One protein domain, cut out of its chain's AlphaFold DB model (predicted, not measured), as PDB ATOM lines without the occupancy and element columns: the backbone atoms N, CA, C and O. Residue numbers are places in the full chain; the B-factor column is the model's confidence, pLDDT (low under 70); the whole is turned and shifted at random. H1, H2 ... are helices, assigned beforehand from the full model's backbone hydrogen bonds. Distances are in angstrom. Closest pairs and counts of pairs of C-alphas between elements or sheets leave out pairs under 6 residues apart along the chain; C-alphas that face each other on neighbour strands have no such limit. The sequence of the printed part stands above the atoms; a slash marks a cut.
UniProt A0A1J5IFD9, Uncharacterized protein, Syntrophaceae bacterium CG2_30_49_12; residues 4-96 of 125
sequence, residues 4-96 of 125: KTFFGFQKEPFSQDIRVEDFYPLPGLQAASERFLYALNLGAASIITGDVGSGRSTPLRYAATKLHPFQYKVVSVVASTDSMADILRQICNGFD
ATOM      1  N   LYS A   4     118.138 118.544  71.724       81.75
ATOM      2  CA  LYS A   4     117.065 118.347  72.717       81.75
ATOM      3  C   LYS A   4     116.171 117.161  72.359       81.75
ATOM      4  O   LYS A   4     115.890 116.331  73.214       81.75
ATOM      5  N   THR A   5     115.763 117.061  71.096       84.25
ATOM      6  CA  THR A   5     114.888 115.984  70.612       84.25
ATOM      7  C   THR A   5     115.631 114.654  70.508       84.25
ATOM      8  O   THR A   5     115.038 113.615  70.764       84.25
ATOM      9  N   PHE A   6     116.927 114.680  70.177       87.62
ATOM     10  CA  PHE A   6     117.750 113.471  70.086       87.62
ATOM     11  C   PHE A   6     117.979 112.811  71.456       87.62
ATOM     12  O   PHE A   6     117.905 111.593  71.568       87.62
ATOM     13  N   PHE A   7     118.204 113.613  72.501       87.88
ATOM     14  CA  PHE A   7     118.427 113.127  73.870       87.88
ATOM     15  C   PHE A   7     117.167 113.120  74.753       87.88
ATOM     16  O   PHE A   7     117.243 112.754  75.922       87.88
ATOM     17  N   GLY A   8     116.009 113.531  74.227       89.44
ATOM     18  CA  GLY A   8     114.751 113.569  74.983       89.44
ATOM     19  C   GLY A   8     114.730 114.583  76.136       89.44
ATOM     20  O   GLY A   8     114.000 114.397  77.108       89.44
ATOM     21  N   PHE A   9     115.526 115.654  76.068       87.25
ATOM     22  CA  PHE A   9     115.572 116.660  77.128       87.25
ATOM     23  C   PHE A   9     114.323 117.552  77.126       87.25
ATOM     24  O   PHE A   9     113.967 118.138  76.104       87.25
ATOM     25  N   GLN A  10     113.707 117.725  78.299       85.31
ATOM     26  CA  GLN A  10     112.564 118.631  78.486       85.31
ATOM     27  C   GLN A  10     112.972 120.111  78.548       85.31
ATOM     28  O   GLN A  10     112.187 120.989  78.196       85.31
ATOM     29  N   LYS A  11     114.201 120.397  78.993       85.00
ATOM     30  CA  LYS A  11     114.765 121.749  79.093       85.00
ATOM     31  C   LYS A  11     116.218 121.769  78.643       85.00
ATOM     32  O   LYS A  11     116.821 120.722  78.429       85.00
ATOM     33  N   GLU A  12     116.766 122.964  78.461       85.25
ATOM     34  CA  GLU A  12     118.188 123.123  78.161       85.25
ATOM     35  C   GLU A  12     119.034 122.568  79.314       85.25
ATOM     36  O   GLU A  12     118.879 123.031  80.449       85.25
ATOM     37  N   PRO A  13     119.884 121.558  79.072       81.56
ATOM     38  CA  PRO A  13     120.800 121.089  80.097       81.56
ATOM     39  C   PRO A  13     121.877 122.157  80.344       81.56
ATOM     40  O   PRO A  13     122.361 122.779  79.403       81.56
ATOM     41  N   PHE A  14     122.256 122.357  81.612       82.38
ATOM     42  CA  PHE A  14     123.321 123.281  82.039       82.38
ATOM     43  C   PHE A  14     123.111 124.750  81.635       82.38
ATOM     44  O   PHE A  14     124.048 125.424  81.205       82.38
ATOM     45  N   SER A  15     121.889 125.269  81.791       84.56
ATOM     46  CA  SER A  15     121.655 126.705  81.622       84.56
ATOM     47  C   SER A  15     122.532 127.516  82.584       84.56
ATOM     48  O   SER A  15     122.738 127.136  83.736       84.56
ATOM     49  N   GLN A  16     123.055 128.649  82.111       80.50
ATOM     50  CA  GLN A  16     123.886 129.537  82.933       80.50
ATOM     51  C   GLN A  16     123.081 130.156  84.083       80.50
ATOM     52  O   GLN A  16     123.623 130.427  85.157       80.50
ATOM     53  N   ASP A  17     121.783 130.353  83.853       81.31
ATOM     54  CA  ASP A  17     120.834 130.735  84.880       81.31
ATOM     55  C   ASP A  17     119.932 129.548  85.221       81.31
ATOM     56  O   ASP A  17     119.177 129.040  84.387       81.31
ATOM     57  N   ILE A  18     120.077 129.062  86.448       85.31
ATOM     58  CA  ILE A  18     119.272 127.988  87.012       85.31
ATOM     59  C   ILE A  18     118.418 128.647  88.083       85.31
ATOM     60  O   ILE A  18     118.941 129.332  88.970       85.31
ATOM     61  N   ARG A  19     117.104 128.446  87.982       85.31
ATOM     62  CA  ARG A  19     116.166 128.983  88.958       85.31
ATOM     63  C   ARG A  19     116.435 128.363  90.322       85.31
ATOM     64  O   ARG A  19     116.850 127.209  90.421       85.31
ATOM     65  N   VAL A  20     116.177 129.122  91.374       84.69
ATOM     66  CA  VAL A  20     116.541 128.715  92.732       84.69
ATOM     67  C   VAL A  20     115.731 127.496  93.193       84.69
ATOM     68  O   VAL A  20     116.226 126.699  93.985       84.69
ATOM     69  N   GLU A  21     114.536 127.284  92.637       84.81
ATOM     70  CA  GLU A  21     113.698 126.107  92.911       84.81
ATOM     71  C   GLU A  21     114.241 124.830  92.254       84.81
ATOM     72  O   GLU A  21     113.952 123.727  92.711       84.81
ATOM     73  N   ASP A  22     115.039 124.972  91.192       84.56
ATOM     74  CA  ASP A  22     115.672 123.860  90.480       84.56
ATOM     75  C   ASP A  22     117.042 123.486  91.089       84.56
ATOM     76  O   ASP A  22     117.736 122.611  90.563       84.56
ATOM     77  N   PHE A  23     117.471 124.148  92.174       86.25
ATOM     78  CA  PHE A  23     118.731 123.828  92.841       86.25
ATOM     79  C   PHE A  23     118.666 122.479  93.547       86.25
ATOM     80  O   PHE A  23     117.752 122.177  94.312       86.25
ATOM     81  N   TYR A  24     119.712 121.684  93.341       83.69
ATOM     82  CA  TYR A  24     119.889 120.449  94.080       83.69
ATOM     83  C   TYR A  24     120.256 120.775  95.543       83.69
ATOM     84  O   TYR A  24     121.209 121.531  95.769       83.69
ATOM     85  N   PRO A  25     119.530 120.246  96.547       79.81
ATOM     86  CA  PRO A  25     119.708 120.611  97.951       79.81
ATOM     87  C   PRO A  25     120.960 119.947  98.540       79.81
ATOM     88  O   PRO A  25     120.893 118.966  99.278       79.81
ATOM     89  N   LEU A  26     122.134 120.483  98.207       86.25
ATOM     90  CA  LEU A  26     123.391 120.045  98.803       86.25
ATOM     91  C   LEU A  26     123.471 120.497 100.271       86.25
ATOM     92  O   LEU A  26     123.215 121.669 100.559       86.25
ATOM     93  N   PRO A  27     123.936 119.643 101.199       85.75
ATOM     94  CA  PRO A  27     124.100 120.035 102.601       85.75
ATOM     95  C   PRO A  27     125.069 121.219 102.764       85.75
ATOM     96  O   PRO A  27     124.860 122.095 103.602       85.75
ATOM     97  N   GLY A  28     126.093 121.310 101.906       86.88
ATOM     98  CA  GLY A  28     127.012 122.452 101.875       86.88
ATOM     99  C   GLY A  28     126.344 123.769 101.462       86.88
ATOM    100  O   GLY A  28     126.677 124.818 102.013       86.88
ATOM    101  N   LEU A  29     125.367 123.717 100.548       89.06
ATOM    102  CA  LEU A  29     124.597 124.884 100.109       89.06
ATOM    103  C   LEU A  29     123.740 125.425 101.258       89.06
ATOM    104  O   LEU A  29     123.750 126.627 101.535       89.06
ATOM    105  N   GLN A  30     123.050 124.526 101.964       89.38
ATOM    106  CA  GLN A  30     122.222 124.888 103.107       89.38
ATOM    107  C   GLN A  30     123.061 125.507 104.232       89.38
ATOM    108  O   GLN A  30     122.780 126.634 104.645       89.38
ATOM    109  N   ALA A  31     124.144 124.843 104.643       91.44
ATOM    110  CA  ALA A  31     125.008 125.328 105.717       91.44
ATOM    111  C   ALA A  31     125.675 126.679 105.387       91.44
ATOM    112  O   ALA A  31     125.842 127.524 106.266       91.44
ATOM    113  N   ALA A  32     126.062 126.914 104.127       91.81
ATOM    114  CA  ALA A  32     126.584 128.214 103.697       91.81
ATOM    115  C   ALA A  32     125.515 129.316 103.785       91.81
ATOM    116  O   ALA A  32     125.801 130.408 104.276       91.81
ATOM    117  N   SER A  33     124.278 129.015 103.370       91.62
ATOM    118  CA  SER A  33     123.163 129.967 103.445       91.62
ATOM    119  C   SER A  33     122.796 130.342 104.883       91.62
ATOM    120  O   SER A  33     122.558 131.510 105.171       91.62
ATOM    121  N   GLU A  34     122.815 129.378 105.805       92.50
ATOM    122  CA  GLU A  34     122.497 129.601 107.219       92.50
ATOM    123  C   GLU A  34     123.553 130.472 107.904       92.50
ATOM    124  O   GLU A  34     123.209 131.415 108.612       92.50
ATOM    125  N   ARG A  35     124.844 130.225 107.638       94.06
ATOM    126  CA  ARG A  35     125.939 131.067 108.157       94.06
ATOM    127  C   ARG A  35     125.876 132.493 107.618       94.06
ATOM    128  O   ARG A  35     126.149 133.432 108.360       94.06
ATOM    129  N   PHE A  36     125.506 132.655 106.350       94.19
ATOM    130  CA  PHE A  36     125.300 133.973 105.756       94.19
ATOM    131  C   PHE A  36     124.143 134.722 106.434       94.19
ATOM    132  O   PHE A  36     124.322 135.858 106.861       94.19
ATOM    133  N   LEU A  37     122.986 134.076 106.609       93.38
ATOM    134  CA  LEU A  37     121.837 134.671 107.303       93.38
ATOM    135  C   LEU A  37     122.158 135.009 108.765       93.38
ATOM    136  O   LEU A  37     121.745 136.051 109.267       93.38
ATOM    137  N   TYR A  38     122.939 134.166 109.439       94.88
ATOM    138  CA  TYR A  38     123.421 134.442 110.788       94.88
ATOM    139  C   TYR A  38     124.304 135.698 110.845       94.88
ATOM    140  O   TYR A  38     124.086 136.562 111.692       94.88
ATOM    141  N   ALA A  39     125.255 135.841 109.916       95.00
ATOM    142  CA  ALA A  39     126.085 137.042 109.820       95.00
ATOM    143  C   ALA A  39     125.247 138.297 109.525       95.00
ATOM    144  O   ALA A  39     125.468 139.332 110.154       95.00
ATOM    145  N   LEU A  40     124.247 138.194 108.639       93.62
ATOM    146  CA  LEU A  40     123.307 139.284 108.364       93.62
ATOM    147  C   LEU A  40     122.533 139.713 109.615       93.62
ATOM    148  O   LEU A  40     122.442 140.907 109.886       93.62
ATOM    149  N   ASN A  41     122.024 138.762 110.402       92.50
ATOM    150  CA  ASN A  41     121.284 139.057 111.633       92.50
ATOM    151  C   ASN A  41     122.147 139.746 112.698       92.50
ATOM    152  O   ASN A  41     121.639 140.545 113.479       92.50
ATOM    153  N   LEU A  42     123.449 139.457 112.725       95.56
ATOM    154  CA  LEU A  42     124.409 140.129 113.603       95.56
ATOM    155  C   LEU A  42     124.841 141.514 113.090       95.56
ATOM    156  O   LEU A  42     125.479 142.254 113.834       95.56
ATOM    157  N   GLY A  43     124.557 141.854 111.827       93.19
ATOM    158  CA  GLY A  43     125.147 143.021 111.161       93.19
ATOM    159  C   GLY A  43     126.646 142.861 110.870       93.19
ATOM    160  O   GLY A  43     127.371 143.848 110.780       93.19
ATOM    161  N   ALA A  44     127.129 141.620 110.761       95.00
ATOM    162  CA  ALA A  44     128.528 141.298 110.509       95.00
ATOM    163  C   ALA A  44     128.841 141.187 109.006       95.00
ATOM    164  O   ALA A  44     127.964 140.955 108.174       95.00
ATOM    165  N   ALA A  45     130.125 141.287 108.659       92.94
ATOM    166  CA  ALA A  45     130.609 140.981 107.317       92.94
ATOM    167  C   ALA A  45     130.920 139.481 107.179       92.94
ATOM    168  O   ALA A  45     131.569 138.891 108.043       92.94
ATOM    169  N   SER A  46     130.500 138.866 106.071       93.25
ATOM    170  CA  SER A  46     130.795 137.463 105.746       93.25
ATOM    171  C   SER A  46     131.590 137.350 104.448       93.25
ATOM    172  O   SER A  46     131.269 138.032 103.475       93.25
ATOM    173  N   ILE A  47     132.566 136.442 104.398       93.56
ATOM    174  CA  ILE A  47     133.389 136.180 103.210       93.56
ATOM    175  C   ILE A  47     133.205 134.719 102.790       93.56
ATOM    176  O   ILE A  47     133.286 133.818 103.621       93.56
ATOM    177  N   ILE A  48     132.983 134.483 101.492       92.12
ATOM    178  CA  ILE A  48     132.878 133.142 100.901       92.12
ATOM    179  C   ILE A  48     134.085 132.899  99.991       92.12
ATOM    180  O   ILE A  48     134.310 133.626  99.021       92.12
ATOM    181  N   THR A  49     134.848 131.851 100.292       93.44
ATOM    182  CA  THR A  49     136.052 131.422  99.562       93.44
ATOM    183  C   THR A  49     135.859 130.017  98.961       93.44
ATOM    184  O   THR A  49     134.891 129.333  99.281       93.44
ATOM    185  N   GLY A  50     136.731 129.596  98.036       91.69
ATOM    186  CA  GLY A  50     136.657 128.300  97.318       91.69
ATOM    187  C   GLY A  50     137.223 128.373  95.892       91.69
ATOM    188  O   GLY A  50     137.460 129.457  95.408       91.69
ATOM    189  N   ASP A  51     137.454 127.317  95.135       94.94
ATOM    190  CA  ASP A  51     138.133 127.513  93.834       94.94
ATOM    191  C   ASP A  51     137.269 128.200  92.760       94.94
ATOM    192  O   ASP A  51     136.049 128.359  92.904       94.94
ATOM    193  N   VAL A  52     137.892 128.656  91.669       91.69
ATOM    194  CA  VAL A  52     137.157 129.190  90.509       91.69
ATOM    195  C   VAL A  52     136.236 128.090  89.973       91.69
ATOM    196  O   VAL A  52     136.662 126.959  89.775       91.69
ATOM    197  N   GLY A  53     134.954 128.406  89.776       86.12
ATOM    198  CA  GLY A  53     133.961 127.415  89.344       86.12
ATOM    199  C   GLY A  53     133.391 126.524  90.457       86.12
ATOM    200  O   GLY A  53     132.503 125.730  90.180       86.12
ATOM    201  N   SER A  54     133.792 126.700  91.723       87.75
ATOM    202  CA  SER A  54     133.220 125.961  92.874       87.75
ATOM    203  C   SER A  54     131.784 126.363  93.249       87.75
ATOM    204  O   SER A  54     131.208 125.824  94.190       87.75
ATOM    205  N   GLY A  55     131.193 127.324  92.530       87.69
ATOM    206  CA  GLY A  55     129.816 127.760  92.756       87.69
ATOM    207  C   GLY A  55     129.639 128.737  93.920       87.69
ATOM    208  O   GLY A  55     128.571 128.760  94.513       87.69
ATOM    209  N   ARG A  56     130.638 129.570  94.255       91.75
ATOM    210  CA  ARG A  56     130.556 130.558  95.360       91.75
ATOM    211  C   ARG A  56     129.370 131.534  95.267       91.75
ATOM    212  O   ARG A  56     128.850 131.971  96.288       91.75
ATOM    213  N   SER A  57     128.942 131.894  94.058       89.75
ATOM    214  CA  SER A  57     127.795 132.786  93.830       89.75
ATOM    215  C   SER A  57     126.445 132.091  94.039       89.75
ATOM    216  O   SER A  57     125.449 132.753  94.326       89.75
ATOM    217  N   THR A  58     126.410 130.761  93.948       90.81
ATOM    218  CA  THR A  58     125.214 129.928  94.119       90.81
ATOM    219  C   THR A  58     124.608 130.008  95.531       90.81
ATOM    220  O   THR A  58     123.418 130.313  95.623       90.81
ATOM    221  N   PRO A  59     125.357 129.818  96.643       90.75
ATOM    222  CA  PRO A  59     124.814 129.961  97.995       90.75
ATOM    223  C   PRO A  59     124.355 131.382  98.304       90.75
ATOM    224  O   PRO A  59     123.354 131.536  98.993       90.75
ATOM    225  N   LEU A  60     125.026 132.412  97.773       91.06
ATOM    226  CA  LEU A  60     124.591 133.804  97.943       91.06
ATOM    227  C   LEU A  60     123.246 134.055  97.265       91.06
ATOM    228  O   LEU A  60     122.354 134.636  97.875       91.06
ATOM    229  N   ARG A  61     123.075 133.565  96.032       89.94
ATOM    230  CA  ARG A  61     121.801 133.662  95.309       89.94
ATOM    231  C   ARG A  61     120.687 132.912  96.038       89.94
ATOM    232  O   ARG A  61     119.596 133.447  96.185       89.94
ATOM    233  N   TYR A  62     120.979 131.712  96.536       91.00
ATOM    234  CA  TYR A  62     120.035 130.911  97.317       91.00
ATOM    235  C   TYR A  62     119.679 131.553  98.668       91.00
ATOM    236  O   TYR A  62     118.543 131.474  99.117       91.00
ATOM    237  N   ALA A  63     120.632 132.202  99.340       91.56
ATOM    238  CA  ALA A  63     120.357 132.888 100.598       91.56
ATOM    239  C   ALA A  63     119.566 134.188 100.384       91.56
ATOM    240  O   ALA A  63     118.689 134.504 101.184       91.56
ATOM    241  N   ALA A  64     119.824 134.905  99.286       90.50
ATOM    242  CA  ALA A  64     119.104 136.122  98.923       90.50
ATOM    243  C   ALA A  64     117.600 135.882  98.711       90.50
ATOM    244  O   ALA A  64     116.801 136.730  99.095       90.50
ATOM    245  N   THR A  65     117.190 134.727  98.172       89.06
ATOM    246  CA  THR A  65     115.758 134.403  98.005       89.06
ATOM    247  C   THR A  65     115.038 134.090  99.313       89.06
ATOM    248  O   THR A  65     113.812 134.145  99.353       89.06
ATOM    249  N   LYS A  66     115.769 133.780 100.393       88.38
ATOM    250  CA  LYS A  66     115.191 133.597 101.734       88.38
ATOM    251  C   LYS A  66     114.907 134.925 102.440       88.38
ATOM    252  O   LYS A  66     114.223 134.928 103.461       88.38
ATOM    253  N   LEU A  67     115.448 136.035 101.936       90.50
ATOM    254  CA  LEU A  67     115.231 137.358 102.509       90.50
ATOM    255  C   LEU A  67     113.880 137.916 102.064       90.50
ATOM    256  O   LEU A  67     113.483 137.801 100.907       90.50
ATOM    257  N   HIS A  68     113.180 138.560 102.995       88.81
ATOM    258  CA  HIS A  68     111.895 139.172 102.695       88.81
ATOM    259  C   HIS A  68     112.093 140.450 101.852       88.81
ATOM    260  O   HIS A  68     112.783 141.367 102.311       88.81
ATOM    261  N   PRO A  69     111.466 140.567 100.665       86.38
ATOM    262  CA  PRO A  69     111.752 141.639  99.706       86.38
ATOM    263  C   PRO A  69     111.354 143.036 100.201       86.38
ATOM    264  O   PRO A  69     111.894 144.032  99.734       86.38
ATOM    265  N   PHE A  70     110.431 143.130 101.163       88.19
ATOM    266  CA  PHE A  70     110.056 144.416 101.761       88.19
ATOM    267  C   PHE A  70     111.036 144.901 102.835       88.19
ATOM    268  O   PHE A  70     111.040 146.085 103.157       88.19
ATOM    269  N   GLN A  71     111.831 144.000 103.417       88.88
ATOM    270  CA  GLN A  71     112.771 144.348 104.485       88.88
ATOM    271  C   GLN A  71     114.193 144.518 103.953       88.88
ATOM    272  O   GLN A  71     114.939 145.362 104.444       88.88
ATOM    273  N   TYR A  72     114.563 143.724 102.949       91.25
ATOM    274  CA  TYR A  72     115.916 143.684 102.419       91.25
ATOM    275  C   TYR A  72     115.921 143.958 100.920       91.25
ATOM    276  O   TYR A  72     115.190 143.329 100.157       91.25
ATOM    277  N   LYS A  73     116.822 144.849 100.501       90.25
ATOM    278  CA  LYS A  73     117.169 145.062  99.097       90.25
ATOM    279  C   LYS A  73     118.572 144.521  98.856       90.25
ATOM    280  O   LYS A  73     119.521 144.929  99.523       90.25
ATOM    281  N   VAL A  74     118.694 143.570  97.935       90.75
ATOM    282  CA  VAL A  74     119.971 142.924  97.611       90.75
ATOM    283  C   VAL A  74     120.615 143.667  96.448       90.75
ATOM    284  O   VAL A  74     120.044 143.726  95.363       90.75
ATOM    285  N   VAL A  75     121.812 144.211  96.670       91.06
ATOM    286  CA  VAL A  75     122.588 144.928  95.651       91.06
ATOM    287  C   VAL A  75     123.842 144.131  95.316       91.06
ATOM    288  O   VAL A  75     124.668 143.861  96.188       91.06
ATOM    289  N   SER A  76     123.996 143.748  94.050       89.50
ATOM    290  CA  SER A  76     125.212 143.100  93.556       89.50
ATOM    291  C   SER A  76     126.225 144.148  93.113       89.50
ATOM    292  O   SER A  76     125.986 144.863  92.141       89.50
ATOM    293  N   VAL A  77     127.364 144.203  93.793       90.50
ATOM    294  CA  VAL A  77     128.495 145.056  93.415       90.50
ATOM    295  C   VAL A  77     129.557 144.189  92.753       90.50
ATOM    296  O   VAL A  77     129.951 143.154  93.293       90.50
ATOM    297  N   VAL A  78     130.020 144.607  91.578       89.19
ATOM    298  CA  VAL A  78     131.120 143.956  90.867       89.19
ATOM    299  C   VAL A  78     132.402 144.701  91.198       89.19
ATOM    300  O   VAL A  78     132.466 145.923  91.070       89.19
ATOM    301  N   ALA A  79     133.432 143.959  91.609       82.62
ATOM    302  CA  ALA A  79     134.759 144.517  91.818       82.62
ATOM    303  C   ALA A  79     135.310 145.032  90.480       82.62
ATOM    304  O   ALA A  79     135.742 144.253  89.631       82.62
ATOM    305  N   SER A  80     135.249 146.346  90.288       77.56
ATOM    306  CA  SER A  80     135.892 147.063  89.193       77.56
ATOM    307  C   SER A  80     137.253 147.581  89.654       77.56
ATOM    308  O   SER A  80     137.406 147.988  90.804       77.56
ATOM    309  N   THR A  81     138.238 147.589  88.756       74.69
ATOM    310  CA  THR A  81     139.575 148.169  89.002       74.69
ATOM    311  C   THR A  81     139.546 149.701  89.087       74.69
ATOM    312  O   THR A  81     140.556 150.324  89.406       74.69
ATOM    313  N   ASP A  82     138.405 150.312  88.772       74.50
ATOM    314  CA  ASP A  82     138.213 151.756  88.790       74.50
ATOM    315  C   ASP A  82     138.200 152.341  90.216       74.50
ATOM    316  O   ASP A  82     138.475 151.684  91.223       74.50
ATOM    317  N   SER A  83     137.903 153.634  90.303       82.12
ATOM    318  CA  SER A  83     137.951 154.404  91.538       82.12
ATOM    319  C   SER A  83     136.894 153.960  92.563       82.12
ATOM    320  O   SER A  83     135.836 153.440  92.217       82.12
ATOM    321  N   MET A  84     137.118 154.265  93.849       85.12
ATOM    322  CA  MET A  84     136.123 154.060  94.922       85.12
ATOM    323  C   MET A  84     134.749 154.677  94.590       85.12
ATOM    324  O   MET A  84     133.711 154.165  95.007       85.12
ATOM    325  N   ALA A  85     134.726 155.761  93.807       85.12
ATOM    326  CA  ALA A  85     133.489 156.401  93.382       85.12
ATOM    327  C   ALA A  85     132.605 155.474  92.530       85.12
ATOM    328  O   ALA A  85     131.383 155.590  92.586       85.12
ATOM    329  N   ASP A  86     133.185 154.535  91.782       85.38
ATOM    330  CA  ASP A  86     132.431 153.624  90.918       85.38
ATOM    331  C   ASP A  86     131.719 152.538  91.723       85.38
ATOM    332  O   ASP A  86     130.568 152.210  91.429       85.38
ATOM    333  N   ILE A  87     132.330 152.076  92.818       87.75
ATOM    334  CA  ILE A  87     131.674 151.200  93.799       87.75
ATOM    335  C   ILE A  87     130.478 151.921  94.428       87.75
ATOM    336  O   ILE A  87     129.380 151.369  94.489       87.75
ATOM    337  N   LEU A  88     130.661 153.176  94.852       87.94
ATOM    338  CA  LEU A  88     129.581 153.970  95.441       87.94
ATOM    339  C   LEU A  88     128.442 154.212  94.443       87.94
ATOM    340  O   LEU A  88     127.279 154.074  94.808       87.94
ATOM    341  N   ARG A  89     128.752 154.492  93.172       86.62
ATOM    342  CA  ARG A  89     127.747 154.616  92.101       86.62
ATOM    343  C   ARG A  89     126.977 153.317  91.882       86.62
ATOM    344  O   ARG A  89     125.760 153.367  91.756       86.62
ATOM    345  N   GLN A  90     127.654 152.164  91.866       88.88
ATOM    346  CA  GLN A  90     126.987 150.861  91.756       88.88
ATOM    347  C   GLN A  90     126.020 150.625  92.919       88.88
ATOM    348  O   GLN A  90     124.911 150.141  92.703       88.88
ATOM    349  N   ILE A  91     126.413 151.008  94.137       90.50
ATOM    350  CA  ILE A  91     125.551 150.917  95.318       90.50
ATOM    351  C   ILE A  91     124.344 151.852  95.174       90.50
ATOM    352  O   ILE A  91     123.216 151.385  95.316       90.50
ATOM    353  N   CYS A  92     124.549 153.131  94.842       90.06
ATOM    354  CA  CYS A  92     123.454 154.089  94.642       90.06
ATOM    355  C   CYS A  92     122.462 153.604  93.579       90.06
ATOM    356  O   CYS A  92     121.263 153.545  93.844       90.06
ATOM    357  N   ASN A  93     122.970 153.154  92.429       88.38
ATOM    358  CA  ASN A  93     122.154 152.585  91.358       88.38
ATOM    359  C   ASN A  93     121.386 151.347  91.834       88.38
ATOM    360  O   ASN A  93     120.211 151.196  91.529       88.38
ATOM    361  N   GLY A  94     122.024 150.472  92.616       88.75
ATOM    362  CA  GLY A  94     121.369 149.300  93.189       88.75
ATOM    363  C   GLY A  94     120.250 149.642  94.172       88.75
ATOM    364  O   GLY A  94     119.309 148.865  94.316       88.75
ATOM    365  N   PHE A  95     120.314 150.801  94.829       89.62
ATOM    366  CA  PHE A  95     119.244 151.298  95.690       89.62
ATOM    367  C   PHE A  95     118.196 152.142  94.955       89.62
ATOM    368  O   PHE A  95     117.208 152.496  95.593       89.62
ATOM    369  N   ASP A  96     118.319 152.349  93.639       86.50
ATOM    370  CA  ASP A  96     117.519 153.311  92.859       86.50
ATOM    371  C   ASP A  96     117.612 154.738  93.429       86.50
ATOM    372  O   ASP A  96     116.656 155.511  93.409       86.50
TER     373      ASP A  96
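What this domain is: This is residues 4 to 96 of the 125 residues of an uncharacterized protein of Syntrophaceae bacterium CG2_30_49_12 (UniProt A0A1J5IFD9). A loose, open arrangement: the long helix H2 with the short H3 packed steeply across it makes a small two-helix core, while H4 and the tiny H1 lie away from it at the ends of long links. Residues 5 to 11, of which 5 to 7 belong to H1, stick out as an arm that lengthens the whole. The printed part has 93 residues, with four named helices in the order H1, H2, H3, H4 and no named strand; the class is all helix, though the helices hold 39 of the 93 residues. The radius of gyration of the C-alphas is 16.5 A, and the elongated outline spans 51 by 32 by 30 A.

How they stand to each other: H2, residues 27 to 42, touches H3, residues 57 to 64, with the closest C-alphas, those of Ser 33 and Ala 63, 5.0 A apart. The two run the same way at a steep tilt of 54 degrees. H4, residues 84 to 94, and H1, residues 4 to 7, touch no helix. In H2, H3 and H4 every O i to N i+4 pair is within hydrogen-bond range; H1 is too short for such a pair.

Where its parts are: H2 is 22.9 A long, from C-alpha 27 at (124.100, 120.035, 102.601) to C-alpha 42 at (124.409, 140.129, 113.603). H3 measures 10.6 A and H4 15.6 A, ending with C-alpha 94 at (121.369, 149.300, 93.189). H1 spans 5.5 A from C-alpha 4 at (117.065, 118.347, 72.717).

The domain as a whole: The two C-alphas farthest apart, those of Phe 6 and Leu 42, are 51.5 A apart. The three links, residues 8 to 26, 43 to 56 and 65 to 83, are long. Residues 49 to 54 and 80 to 85 also stand free. The printed part has no cut, and no printed residue is under 70 in pLDDT.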